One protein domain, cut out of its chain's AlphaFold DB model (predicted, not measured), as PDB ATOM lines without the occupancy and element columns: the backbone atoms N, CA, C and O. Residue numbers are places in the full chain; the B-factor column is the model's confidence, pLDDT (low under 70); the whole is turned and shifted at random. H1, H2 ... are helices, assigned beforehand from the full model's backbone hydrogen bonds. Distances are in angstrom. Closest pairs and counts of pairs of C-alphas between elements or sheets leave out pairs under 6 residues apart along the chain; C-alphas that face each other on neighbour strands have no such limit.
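Overview. This is residues 4 to 52 and 83 to 123 of the 135 residues of an uncharacterized protein of Massilia flava (UniProt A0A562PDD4). One long helix, H2, makes the long axis, and the other three helices stand over one side of it: H1 meets it at a corner near its first end, while H4 and H3 cross it farther along. The long link from H3 to H4, residues 95 to 115, loops on the side of these two helices away from H2, and H1 keeps a gap from H3 and H4. The printed part has 90 residues with four named helices, H1, H2, H3 and H4 along the chain, and no named strand; its class is all helix. The whole is loose, with a radius of gyration of the C-alphas of 16.2 A, and elongated, spanning 52 by 27 by 18 A.

Along the chain. H1 is residues 4 to 18, from C-alpha 4 at (167.981, 188.306, 190.920), and is 21.6 A long from first to last C-alpha. H2 follows after one residue as residues 20 to 51, 46.7 A long, ending with C-alpha 51 at (210.476, 192.312, 206.543). Beyond the cut, H3 is residues 83 to 94, 16.4 A long. H4 is residues 116 to 122, 10.1 A long, ending with C-alpha 122 at (179.452, 196.183, 201.128).

Arrangement. H2 is the hub, touching three helices. H1 and H2 only just touch, and only at the corner by their link, with 3 pairs of C-alphas within 8 A; the closest are those of Leu 16 and Ala 23, 5.3 A apart. Their lines stand at a steep tilt of 60 degrees, opposite ways. With residues 37 to 48 alone, H2 touches H3 through residues 84 to 89 alone; the closest C-alphas are those of Ala 45 and Ala 85, 5.3 A apart. Their tilt is steep, 51 degrees, opposite ways. H2 and H4 only just touch, with 3 pairs of C-alphas within 8 A, the closest being those of Arg 30 and Leu 121 at 6.9 A; they are about perpendicular, at 83 degrees. H3 touches H4 with residues 93 to 94 alone, the closest C-alphas being those of Val 94 and Ala 118, 6.0 A apart, at a steep tilt of 47 degrees, opposite ways. H1 is apart from H3 and H4. In H2, H3 and H4 every O i to N i+4 pair is within hydrogen-bond range; in H1 10 of 11 are.

Size, cuts and confidence. The two C-alphas farthest apart are those of Arg 18 and Gly 52, at 52.1 A. Residues 53 to 82 are cut out, and C-alphas 52 and 83 are 15.1 A apart across the cut. The link from H1 to H2 is tight and that from H3 to H4 is long, with 21 residues. Residues 17 to 22, of which 20 to 22 belong to H2, stand free. The mean pLDDT of the printed part is 78.7; it is under 70 at residues 4 to 10, 12 to 13, 15 to 16, 112 to 118 and 122 to 123.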
ATOM      1  N   HIS A   4     168.069 189.268 189.823       51.56
ATOM      2  CA  HIS A   4     167.981 188.306 190.920       51.56
ATOM      3  C   HIS A   4     168.646 188.798 192.221       51.56
ATOM      4  O   HIS A   4     168.148 188.506 193.307       51.56
ATOM      5  N   ASP A   5     169.735 189.566 192.116       52.81
ATOM      6  CA  ASP A   5     170.414 190.163 193.273       52.81
ATOM      7  C   ASP A   5     169.566 191.285 193.869       52.81
ATOM      8  O   ASP A   5     169.418 191.371 195.083       52.81
ATOM      9  N   GLU A   6     168.938 192.086 193.008       56.50
ATOM     10  CA  GLU A   6     168.070 193.205 193.387       56.50
ATOM     11  C   GLU A   6     166.789 192.728 194.096       56.50
ATOM     12  O   GLU A   6     166.354 193.293 195.099       56.50
ATOM     13  N   ALA A   7     166.213 191.612 193.637       65.06
ATOM     14  CA  ALA A   7     165.086 190.974 194.312       65.06
ATOM     15  C   ALA A   7     165.476 190.382 195.679       65.06
ATOM     16  O   ALA A   7     164.686 190.424 196.625       65.06
ATOM     17  N   ARG A   8     166.697 189.842 195.808       64.94
ATOM     18  CA  ARG A   8     167.216 189.317 197.080       64.94
ATOM     19  C   ARG A   8     167.500 190.425 198.085       64.94
ATOM     20  O   ARG A   8     167.127 190.272 199.245       64.94
ATOM     21  N   THR A   9     168.104 191.531 197.660       63.81
ATOM     22  CA  THR A   9     168.366 192.679 198.538       63.81
ATOM     23  C   THR A   9     167.068 193.332 199.003       63.81
ATOM     24  O   THR A   9     166.937 193.614 200.192       63.81
ATOM     25  N   ALA A  10     166.071 193.483 198.123       67.88
ATOM     26  CA  ALA A  10     164.752 194.001 198.495       67.88
ATOM     27  C   ALA A  10     164.012 193.084 199.488       67.88
ATOM     28  O   ALA A  10     163.415 193.559 200.455       67.88
ATOM     29  N   ALA A  11     164.078 191.762 199.296       70.06
ATOM     30  CA  ALA A  11     163.482 190.802 200.223       70.06
ATOM     31  C   ALA A  11     164.174 190.806 201.597       70.06
ATOM     32  O   ALA A  11     163.499 190.700 202.622       70.06
ATOM     33  N   LEU A  12     165.504 190.957 201.625       68.44
ATOM     34  CA  LEU A  12     166.283 191.072 202.857       68.44
ATOM     35  C   LEU A  12     165.941 192.370 203.605       68.44
ATOM     36  O   LEU A  12     165.666 192.329 204.799       68.44
ATOM     37  N   ALA A  13     165.872 193.499 202.894       68.00
ATOM     38  CA  ALA A  13     165.464 194.792 203.443       68.00
ATOM     39  C   ALA A  13     164.067 194.730 204.088       68.00
ATOM     40  O   ALA A  13     163.906 195.091 205.251       68.00
ATOM     41  N   ALA A  14     163.081 194.166 203.386       71.56
ATOM     42  CA  ALA A  14     161.724 194.013 203.913       71.56
ATOM     43  C   ALA A  14     161.635 193.031 205.099       71.56
ATOM     44  O   ALA A  14     160.729 193.136 205.927       71.56
ATOM     45  N   ALA A  15     162.533 192.044 205.184       69.31
ATOM     46  CA  ALA A  15     162.623 191.153 206.341       69.31
ATOM     47  C   ALA A  15     163.212 191.866 207.568       69.31
ATOM     48  O   ALA A  15     162.787 191.602 208.689       69.31
ATOM     49  N   LEU A  16     164.140 192.797 207.351       66.81
ATOM     50  CA  LEU A  16     164.814 193.555 208.404       66.81
ATOM     51  C   LEU A  16     163.975 194.689 208.974       66.81
ATOM     52  O   LEU A  16     164.033 194.934 210.173       66.81
ATOM     53  N   GLU A  17     163.146 195.333 208.153       71.25
ATOM     54  CA  GLU A  17     162.147 196.291 208.643       71.25
ATOM     55  C   GLU A  17     161.132 195.633 209.585       71.25
ATOM     56  O   GLU A  17     160.642 196.261 210.521       71.25
ATOM     57  N   ARG A  18     160.818 194.350 209.360       76.25
ATOM     58  CA  ARG A  18     159.878 193.595 210.201       76.25
ATOM     59  C   ARG A  18     160.499 193.075 211.493       76.25
ATOM     60  O   ARG A  18     159.750 192.764 212.416       76.25
ATOM     61  N   ASP A  19     161.824 192.965 211.559       79.88
ATOM     62  CA  ASP A  19     162.537 192.446 212.726       79.88
ATOM     63  C   ASP A  19     163.732 193.344 213.102       79.88
ATOM     64  O   ASP A  19     164.870 193.118 212.664       79.88
ATOM     65  N   PRO A  20     163.506 194.355 213.963       77.31
ATOM     66  CA  PRO A  20     164.562 195.261 214.403       77.31
ATOM     67  C   PRO A  20     165.627 194.561 215.264       77.31
ATOM     68  O   PRO A  20     166.749 195.059 215.381       77.31
ATOM     69  N   VAL A  21     165.319 193.407 215.869       80.25
ATOM     70  CA  VAL A  21     166.308 192.620 216.620       80.25
ATOM     71  C   VAL A  21     167.290 191.977 215.647       80.25
ATOM     72  O   VAL A  21     168.501 192.081 215.849       80.25
ATOM     73  N   LEU A  22     166.786 191.387 214.562       76.12
ATOM     74  CA  LEU A  22     167.609 190.813 213.497       76.12
ATOM     75  C   LEU A  22     168.467 191.892 212.817       76.12
ATOM     76  O   LEU A  22     169.662 191.682 212.602       76.12
ATOM     77  N   ALA A  23     167.906 193.081 212.572       75.62
ATOM     78  CA  ALA A  23     168.654 194.217 212.033       75.62
ATOM     79  C   ALA A  23     169.819 194.654 212.941       75.62
ATOM     80  O   ALA A  23     170.947 194.819 212.470       75.62
ATOM     81  N   ASN A  24     169.590 194.760 214.252       77.12
ATOM     82  CA  ASN A  24     170.640 195.098 215.217       77.12
ATOM     83  C   ASN A  24     171.714 194.004 215.345       77.12
ATOM     84  O   ASN A  24     172.905 194.305 215.482       77.12
ATOM     85  N   GLN A  25     171.319 192.730 215.280       80.50
ATOM     86  CA  GLN A  25     172.251 191.600 215.289       80.50
ATOM     87  C   GLN A  25     173.147 191.602 214.048       80.50
ATOM     88  O   GLN A  25     174.363 191.459 214.182       80.50
ATOM     89  N   LEU A  26     172.584 191.840 212.859       79.31
ATOM     90  CA  LEU A  26     173.373 192.012 211.635       79.31
ATOM     91  C   LEU A  26     174.307 193.219 211.726       79.31
ATOM     92  O   LEU A  26     175.472 193.110 211.350       79.31
ATOM     93  N   GLY A  27     173.837 194.343 212.270       80.19
ATOM     94  CA  GLY A  27     174.673 195.519 212.507       80.19
ATOM     95  C   GLY A  27     175.880 195.204 213.395       80.19
ATOM     96  O   GLY A  27     177.010 195.570 213.064       80.19
ATOM     97  N   THR A  28     175.660 194.456 214.477       81.56
ATOM     98  CA  THR A  28     176.715 194.031 215.410       81.56
ATOM     99  C   THR A  28     177.695 193.066 214.745       81.56
ATOM    100  O   THR A  28     178.906 193.252 214.856       81.56
ATOM    101  N   LEU A  29     177.200 192.070 214.005       81.00
ATOM    102  CA  LEU A  29     178.039 191.135 213.252       81.00
ATOM    103  C   LEU A  29     178.883 191.856 212.194       81.00
ATOM    104  O   LEU A  29     180.064 191.555 212.049       81.00
ATOM    105  N   ARG A  30     178.318 192.854 211.503       82.06
ATOM    106  CA  ARG A  30     179.043 193.687 210.535       82.06
ATOM    107  C   ARG A  30     180.152 194.488 211.213       82.06
ATOM    108  O   ARG A  30     181.273 194.509 210.719       82.06
ATOM    109  N   GLN A  31     179.865 195.116 212.354       83.56
ATOM    110  CA  GLN A  31     180.882 195.837 213.130       83.56
ATOM    111  C   GLN A  31     182.008 194.908 213.597       83.56
ATOM    112  O   GLN A  31     183.178 195.259 213.471       83.56
ATOM    113  N   GLN A  32     181.671 193.713 214.085       82.75
ATOM    114  CA  GLN A  32     182.657 192.706 214.480       82.75
ATOM    115  C   GLN A  32     183.499 192.234 213.290       82.75
ATOM    116  O   GLN A  32     184.715 192.115 213.418       82.75
ATOM    117  N   ALA A  33     182.882 192.020 212.126       82.81
ATOM    118  CA  ALA A  33     183.586 191.644 210.905       82.81
ATOM    119  C   ALA A  33     184.550 192.745 210.437       82.81
ATOM    120  O   ALA A  33     185.702 192.451 210.125       82.81
ATOM    121  N   TRP A  34     184.127 194.014 210.461       84.56
ATOM    122  CA  TRP A  34     184.998 195.151 210.143       84.56
ATOM    123  C   TRP A  34     186.156 195.300 211.126       84.56
ATOM    124  O   TRP A  34     187.289 195.508 210.700       84.56
ATOM    125  N   ALA A  35     185.899 195.148 212.426       86.69
ATOM    126  CA  ALA A  35     186.953 195.164 213.434       86.69
ATOM    127  C   ALA A  35     187.953 194.012 213.226       86.69
ATOM    128  O   ALA A  35     189.158 194.211 213.357       86.69
ATOM    129  N   GLY A  36     187.468 192.823 212.854       86.56
ATOM    130  CA  GLY A  36     188.311 191.681 212.504       86.56
ATOM    131  C   GLY A  36     189.160 191.924 211.253       86.56
ATOM    132  O   GLY A  36     190.348 191.611 211.253       86.56
ATOM    133  N   LEU A  37     188.585 192.530 210.210       87.44
ATOM    134  CA  LEU A  37     189.319 192.915 209.001       87.44
ATOM    135  C   LEU A  37     190.409 193.942 209.293       87.44
ATOM    136  O   LEU A  37     191.537 193.770 208.841       87.44
ATOM    137  N   ASP A  38     190.098 194.980 210.072       88.19
ATOM    138  CA  ASP A  38     191.094 195.981 210.453       88.19
ATOM    139  C   ASP A  38     192.220 195.354 211.289       88.19
ATOM    140  O   ASP A  38     193.392 195.643 211.052       88.19
ATOM    141  N   ALA A  39     191.899 194.424 212.196       89.94
ATOM    142  CA  ALA A  39     192.907 193.684 212.952       89.94
ATOM    143  C   ALA A  39     193.831 192.851 212.040       89.94
ATOM    144  O   ALA A  39     195.049 192.894 212.211       89.94
ATOM    145  N   LEU A  40     193.282 192.156 211.037       89.75
ATOM    146  CA  LEU A  40     194.075 191.402 210.057       89.75
ATOM    147  C   LEU A  40     194.972 192.316 209.216       89.75
ATOM    148  O   LEU A  40     196.144 192.011 209.003       89.75
ATOM    149  N   VAL A  41     194.451 193.459 208.764       90.06
ATOM    150  CA  VAL A  41     195.242 194.470 208.047       90.06
ATOM    151  C   VAL A  41     196.398 194.963 208.915       90.06
ATOM    152  O   VAL A  41     197.527 195.060 208.434       90.06
ATOM    153  N   GLN A  42     196.146 195.250 210.194       88.88
ATOM    154  CA  GLN A  42     197.188 195.670 211.129       88.88
ATOM    155  C   GLN A  42     198.244 194.578 211.346       88.88
ATOM    156  O   GLN A  42     199.436 194.890 211.379       88.88
ATOM    157  N   GLU A  43     197.839 193.311 211.451       90.62
ATOM    158  CA  GLU A  43     198.753 192.175 211.592       90.62
ATOM    159  C   GLU A  43     199.651 192.020 210.357       90.62
ATOM    160  O   GLU A  43     200.877 191.959 210.484       90.62
ATOM    161  N   VAL A  44     199.067 192.050 209.156       89.56
ATOM    162  CA  VAL A  44     199.814 191.958 207.890       89.56
ATOM    163  C   VAL A  44     200.736 193.164 207.705       89.56
ATOM    164  O   VAL A  44     201.897 192.990 207.337       89.56
ATOM    165  N   ALA A  45     200.279 194.381 208.010       87.38
ATOM    166  CA  ALA A  45     201.119 195.577 207.958       87.38
ATOM    167  C   ALA A  45     202.295 195.483 208.946       87.38
ATOM    168  O   ALA A  45     203.430 195.810 208.599       87.38
ATOM    169  N   GLY A  46     202.049 194.980 210.160       87.50
ATOM    170  CA  GLY A  46     203.086 194.725 211.158       87.50
ATOM    171  C   GLY A  46     204.087 193.657 210.716       87.50
ATOM    172  O   GLY A  46     205.285 193.793 210.977       87.50
ATOM    173  N   TRP A  47     203.628 192.619 210.018       90.25
ATOM    174  CA  TRP A  47     204.497 191.616 209.410       90.25
ATOM    175  C   TRP A  47     205.348 192.217 208.282       90.25
ATOM    176  O   TRP A  47     206.565 192.045 208.288       90.25
ATOM    177  N   LEU A  48     204.757 193.002 207.374       86.62
ATOM    178  CA  LEU A  48     205.478 193.706 206.303       86.62
ATOM    179  C   LEU A  48     206.542 194.665 206.855       86.62
ATOM    180  O   LEU A  48     207.653 194.729 206.328       86.62
ATOM    181  N   ALA A  49     206.239 195.364 207.949       85.56
ATOM    182  CA  ALA A  49     207.185 196.253 208.618       85.56
ATOM    183  C   ALA A  49     208.429 195.514 209.141       85.56
ATOM    184  O   ALA A  49     209.525 196.071 209.113       85.56
ATOM    185  N   GLN A  50     208.277 194.261 209.582       85.44
ATOM    186  CA  GLN A  50     209.379 193.421 210.069       85.44
ATOM    187  C   GLN A  50     210.259 192.867 208.942       85.44
ATOM    188  O   GLN A  50     211.429 192.576 209.177       85.44
ATOM    189  N   GLN A  51     209.717 192.736 207.728       82.81
ATOM    190  CA  GLN A  51     210.476 192.312 206.543       82.81
ATOM    191  C   GLN A  51     211.313 193.454 205.939       82.81
ATOM    192  O   GLN A  51     212.192 193.218 205.110       82.81
ATOM    193  N   GLY A  52     211.032 194.703 206.326       72.12
ATOM    194  CA  GLY A  52     211.741 195.884 205.848       72.12
ATOM    195  C   GLY A  52     213.143 196.048 206.454       72.12
ATOM    196  O   GLY A  52     213.469 195.455 207.483       72.12
ATOM    197  N   GLU A  83     198.497 200.231 203.082       87.25
ATOM    198  CA  GLU A  83     197.807 200.176 201.785       87.25
ATOM    199  C   GLU A  83     198.042 198.829 201.083       87.25
ATOM    200  O   GLU A  83     197.104 198.211 200.577       87.25
ATOM    201  N   LEU A  84     199.278 198.318 201.120       87.56
ATOM    202  CA  LEU A  84     199.601 196.995 200.590       87.56
ATOM    203  C   LEU A  84     198.899 195.871 201.368       87.56
ATOM    204  O   LEU A  84     198.371 194.939 200.762       87.56
ATOM    205  N   ALA A  85     198.873 195.959 202.700       88.19
ATOM    206  CA  ALA A  85     198.176 195.001 203.552       88.19
ATOM    207  C   ALA A  85     196.662 194.999 203.291       88.19
ATOM    208  O   ALA A  85     196.066 193.929 203.175       88.19
ATOM    209  N   GLU A  86     196.048 196.175 203.141       86.56
ATOM    210  CA  GLU A  86     194.632 196.333 202.794       86.56
ATOM    211  C   GLU A  86     194.325 195.680 201.444       86.56
ATOM    212  O   GLU A  86     193.411 194.860 201.355       86.56
ATOM    213  N   ALA A  87     195.129 195.960 200.415       85.38
ATOM    214  CA  ALA A  87     194.971 195.342 199.102       85.38
ATOM    215  C   ALA A  87     195.093 193.810 199.165       85.38
ATOM    216  O   ALA A  87     194.309 193.099 198.532       85.38
ATOM    217  N   TYR A  88     196.036 193.294 199.957       85.62
ATOM    218  CA  TYR A  88     196.246 191.857 200.114       85.62
ATOM    219  C   TYR A  88     195.080 191.173 200.838       85.62
ATOM    220  O   TYR A  88     194.555 190.174 200.349       85.62
ATOM    221  N   VAL A  89     194.640 191.723 201.974       87.81
ATOM    222  CA  VAL A  89     193.535 191.169 202.773       87.81
ATOM    223  C   VAL A  89     192.220 191.223 201.995       87.81
ATOM    224  O   VAL A  89     191.497 190.229 201.949       87.81
ATOM    225  N   LEU A  90     191.920 192.345 201.334       84.38
ATOM    226  CA  LEU A  90     190.719 192.469 200.507       84.38
ATOM    227  C   LEU A  90     190.772 191.535 199.293       84.38
ATOM    228  O   LEU A  90     189.783 190.867 198.996       84.38
ATOM    229  N   GLY A  91     191.928 191.430 198.632       84.31
ATOM    230  CA  GLY A  91     192.139 190.482 197.539       84.31
ATOM    231  C   GLY A  91     191.914 189.036 197.980       84.31
ATOM    232  O   GLY A  91     191.206 188.293 197.299       84.31
ATOM    233  N   ALA A  92     192.432 188.660 199.153       85.69
ATOM    234  CA  ALA A  92     192.259 187.330 199.729       85.69
ATOM    235  C   ALA A  92     190.809 187.043 200.117       85.69
ATOM    236  O   ALA A  92     190.337 185.926 199.935       85.69
ATOM    237  N   LEU A  93     190.074 188.047 200.595       84.31
ATOM    238  CA  LEU A  93     188.655 187.904 200.900       84.31
ATOM    239  C   LEU A  93     187.809 187.696 199.630       84.31
ATOM    240  O   LEU A  93     186.903 186.860 199.607       84.31
ATOM    241  N   VAL A  94     188.098 188.449 198.565       83.69
ATOM    242  CA  VAL A  94     187.402 188.311 197.273       83.69
ATOM    243  C   VAL A  94     187.698 186.959 196.624       83.69
ATOM    244  O   VAL A  94     186.831 186.391 195.970       83.69
ATOM    245  N   ASN A  95     188.898 186.422 196.835       84.62
ATOM    246  CA  ASN A  95     189.365 185.186 196.213       84.62
ATOM    247  C   ASN A  95     189.432 183.994 197.183       84.62
ATOM    248  O   ASN A  95     190.091 183.004 196.883       84.62
ATOM    249  N   TYR A  96     188.764 184.063 198.338       83.00
ATOM    250  CA  TYR A  96     188.876 183.050 199.395       83.00
ATOM    251  C   TYR A  96     188.531 181.628 198.914       83.00
ATOM    252  O   TYR A  96     189.130 180.648 199.352       83.00
ATOM    253  N   ASP A  97     187.581 181.512 197.989       82.00
ATOM    254  CA  ASP A  97     187.118 180.267 197.374       82.00
ATOM    255  C   ASP A  97     187.704 180.036 195.963       82.00
ATOM    256  O   ASP A  97     187.198 179.217 195.189       82.00
ATOM    257  N   ASN A  98     188.763 180.770 195.607       82.75
ATOM    258  CA  ASN A  98     189.465 180.671 194.333       82.75
ATOM    259  C   ASN A  98     190.850 180.020 194.525       82.75
ATOM    260  O   ASN A  98     191.825 180.727 194.784       82.75
ATOM    261  N   PRO A  99     190.971 178.685 194.391       83.94
ATOM    262  CA  PRO A  99     192.240 177.987 194.609       83.94
ATOM    263  C   PRO A  99     193.315 178.333 193.567       83.94
ATOM    264  O   PRO A  99     194.497 178.138 193.834       83.94
ATOM    265  N   ASP A 100     192.912 178.859 192.407       87.12
ATOM    266  CA  ASP A 100     193.811 179.252 191.319       87.12
ATOM    267  C   ASP A 100     194.286 180.712 191.442       87.12
ATOM    268  O   ASP A 100     195.020 181.205 190.583       87.12
ATOM    269  N   TRP A 101     193.863 181.431 192.491       87.75
ATOM    270  CA  TRP A 101     194.240 182.827 192.675       87.75
ATOM    271  C   TRP A 101     195.721 182.976 193.017       87.75
ATOM    272  O   TRP A 101     196.226 182.439 194.006       87.75
ATOM    273  N   ASN A 102     196.403 183.792 192.219       85.00
ATOM    274  CA  ASN A 102     197.754 184.251 192.466       85.00
ATOM    275  C   ASN A 102     197.732 185.773 192.713       85.00
ATOM    276  O   ASN A 102     197.457 186.536 191.785       85.00
ATOM    277  N   PRO A 103     198.093 186.258 193.914       81.00
ATOM    278  CA  PRO A 103     198.087 187.689 194.232       81.00
ATOM    279  C   PRO A 103     199.081 188.517 193.398       81.00
ATOM    280  O   PRO A 103     199.000 189.742 193.397       81.00
ATOM    281  N   LEU A 104     200.019 187.870 192.694       84.19
ATOM    282  CA  LEU A 104     200.965 188.519 191.782       84.19
ATOM    283  C   LEU A 104     200.479 188.556 190.326       84.19
ATOM    284  O   LEU A 104     201.100 189.227 189.504       84.19
ATOM    285  N   ASP A 105     199.398 187.844 190.001       83.69
ATOM    286  CA  ASP A 105     198.816 187.810 188.662       83.69
ATOM    287  C   ASP A 105     197.367 188.330 188.695       83.69
ATOM    288  O   ASP A 105     196.445 187.583 189.049       83.69
ATOM    289  N   PRO A 106     197.123 189.596 188.301       80.50
ATOM    290  CA  PRO A 106     195.792 190.192 188.352       80.50
ATOM    291  C   PRO A 106     194.775 189.474 187.454       80.50
ATOM    292  O   PRO A 106     193.577 189.591 187.704       80.50
ATOM    293  N   ALA A 107     195.217 188.704 186.449       85.00
ATOM    294  CA  ALA A 107     194.321 187.931 185.588       85.00
ATOM    295  C   ALA A 107     193.645 186.760 186.321       85.00
ATOM    296  O   ALA A 107     192.622 186.258 185.860       85.00
ATOM    297  N   THR A 108     194.194 186.336 187.463       84.31
ATOM    298  CA  THR A 108     193.638 185.250 188.286       84.31
ATOM    299  C   THR A 108     192.630 185.736 189.332       84.31
ATOM    300  O   THR A 108     192.023 184.915 190.021       84.31
ATOM    301  N   SER A 109     192.447 187.055 189.478       81.31
ATOM    302  CA  SER A 109     191.537 187.636 190.471       81.31
ATOM    303  C   SER A 109     190.086 187.626 189.997       81.31
ATOM    304  O   SER A 109     189.785 187.960 188.853       81.31
ATOM    305  N   ARG A 110     189.167 187.336 190.921       80.12
ATOM    306  CA  ARG A 110     187.721 187.524 190.737       80.12
ATOM    307  C   ARG A 110     187.296 188.970 190.986       80.12
ATOM    308  O   ARG A 110     188.038 189.753 191.587       80.12
ATOM    309  N   GLY A 111     186.096 189.320 190.521       70.25
ATOM    310  CA  GLY A 111     185.464 190.596 190.839       70.25
ATOM    311  C   GLY A 111     184.808 190.569 192.221       70.25
ATOM    312  O   GLY A 111     184.364 189.529 192.697       70.25
ATOM    313  N   THR A 112     184.678 191.731 192.863       64.69
ATOM    314  CA  THR A 112     184.054 191.869 194.196       64.69
ATOM    315  C   THR A 112     182.618 191.329 194.254       64.69
ATOM    316  O   THR A 112     182.178 190.876 195.306       64.69
ATOM    317  N   GLY A 113     181.895 191.347 193.129       63.78
ATOM    318  CA  GLY A 113     180.530 190.815 193.023       63.78
ATOM    319  C   GLY A 113     180.435 189.286 193.000       63.78
ATOM    320  O   GLY A 113     179.337 188.759 193.140       63.78
ATOM    321  N   ASP A 114     181.559 188.581 192.858       66.00
ATOM    322  CA  ASP A 114     181.591 187.116 192.811       66.00
ATOM    323  C   ASP A 114     181.820 186.496 194.202       66.00
ATOM    324  O   ASP A 114     181.627 185.296 194.388       66.00
ATOM    325  N   SER A 115     182.197 187.307 195.201       67.19
ATOM    326  CA  SER A 115     182.397 186.870 196.588       67.19
ATOM    327  C   SER A 115     181.196 187.235 197.458       67.19
ATOM    328  O   SER A 115     180.878 188.410 197.680       67.19
ATOM    329  N   LEU A 116     180.546 186.209 198.016       66.62
ATOM    330  CA  LEU A 116     179.441 186.366 198.967       66.62
ATOM    331  C   LEU A 116     179.877 187.168 200.203       66.62
ATOM    332  O   LEU A 116     179.135 188.028 200.672       66.62
ATOM    333  N   LEU A 117     181.089 186.918 200.711       68.69
ATOM    334  CA  LEU A 117     181.644 187.639 201.860       68.69
ATOM    335  C   LEU A 117     181.888 189.113 201.537       68.69
ATOM    336  O   LEU A 117     181.526 189.978 202.334       68.69
ATOM    337  N   ALA A 118     182.444 189.408 200.359       69.81
ATOM    338  CA  ALA A 118     182.654 190.787 199.929       69.81
ATOM    339  C   ALA A 118     181.320 191.532 199.754       69.81
ATOM    340  O   ALA A 118     181.201 192.683 200.166       69.81
ATOM    341  N   THR A 119     180.299 190.856 199.224       70.50
ATOM    342  CA  THR A 119     178.944 191.409 199.067       70.50
ATOM    343  C   THR A 119     178.274 191.689 200.414       70.50
ATOM    344  O   THR A 119     177.621 192.715 200.580       70.50
ATOM    345  N   LEU A 120     178.454 190.816 201.409       70.25
ATOM    346  CA  LEU A 120     177.902 191.022 202.753       70.25
ATOM    347  C   LEU A 120     178.533 192.215 203.484       70.25
ATOM    348  O   LEU A 120     177.856 192.873 204.270       70.25
ATOM    349  N   LEU A 121     179.810 192.506 203.231       70.12
ATOM    350  CA  LEU A 121     180.506 193.644 203.840       70.12
ATOM    351  C   LEU A 121     180.157 194.984 203.185       70.12
ATOM    352  O   LEU A 121     180.215 196.014 203.857       70.12
ATOM    353  N   THR A 122     179.810 194.978 201.897       68.38
ATOM    354  CA  THR A 122     179.452 196.183 201.128       68.38
ATOM    355  C   THR A 122     177.956 196.473 201.117       68.38
ATOM    356  O   THR A 122     177.543 197.547 200.682       68.38
ATOM    357  N   TRP A 123     177.133 195.542 201.598       64.06
ATOM    358  CA  TRP A 123     175.697 195.738 201.693       64.06
ATOM    359  C   TRP A 123     175.353 196.725 202.828       64.06
ATOM    360  O   TRP A 123     175.643 196.505 204.008       64.06
TER     361      TRP A 123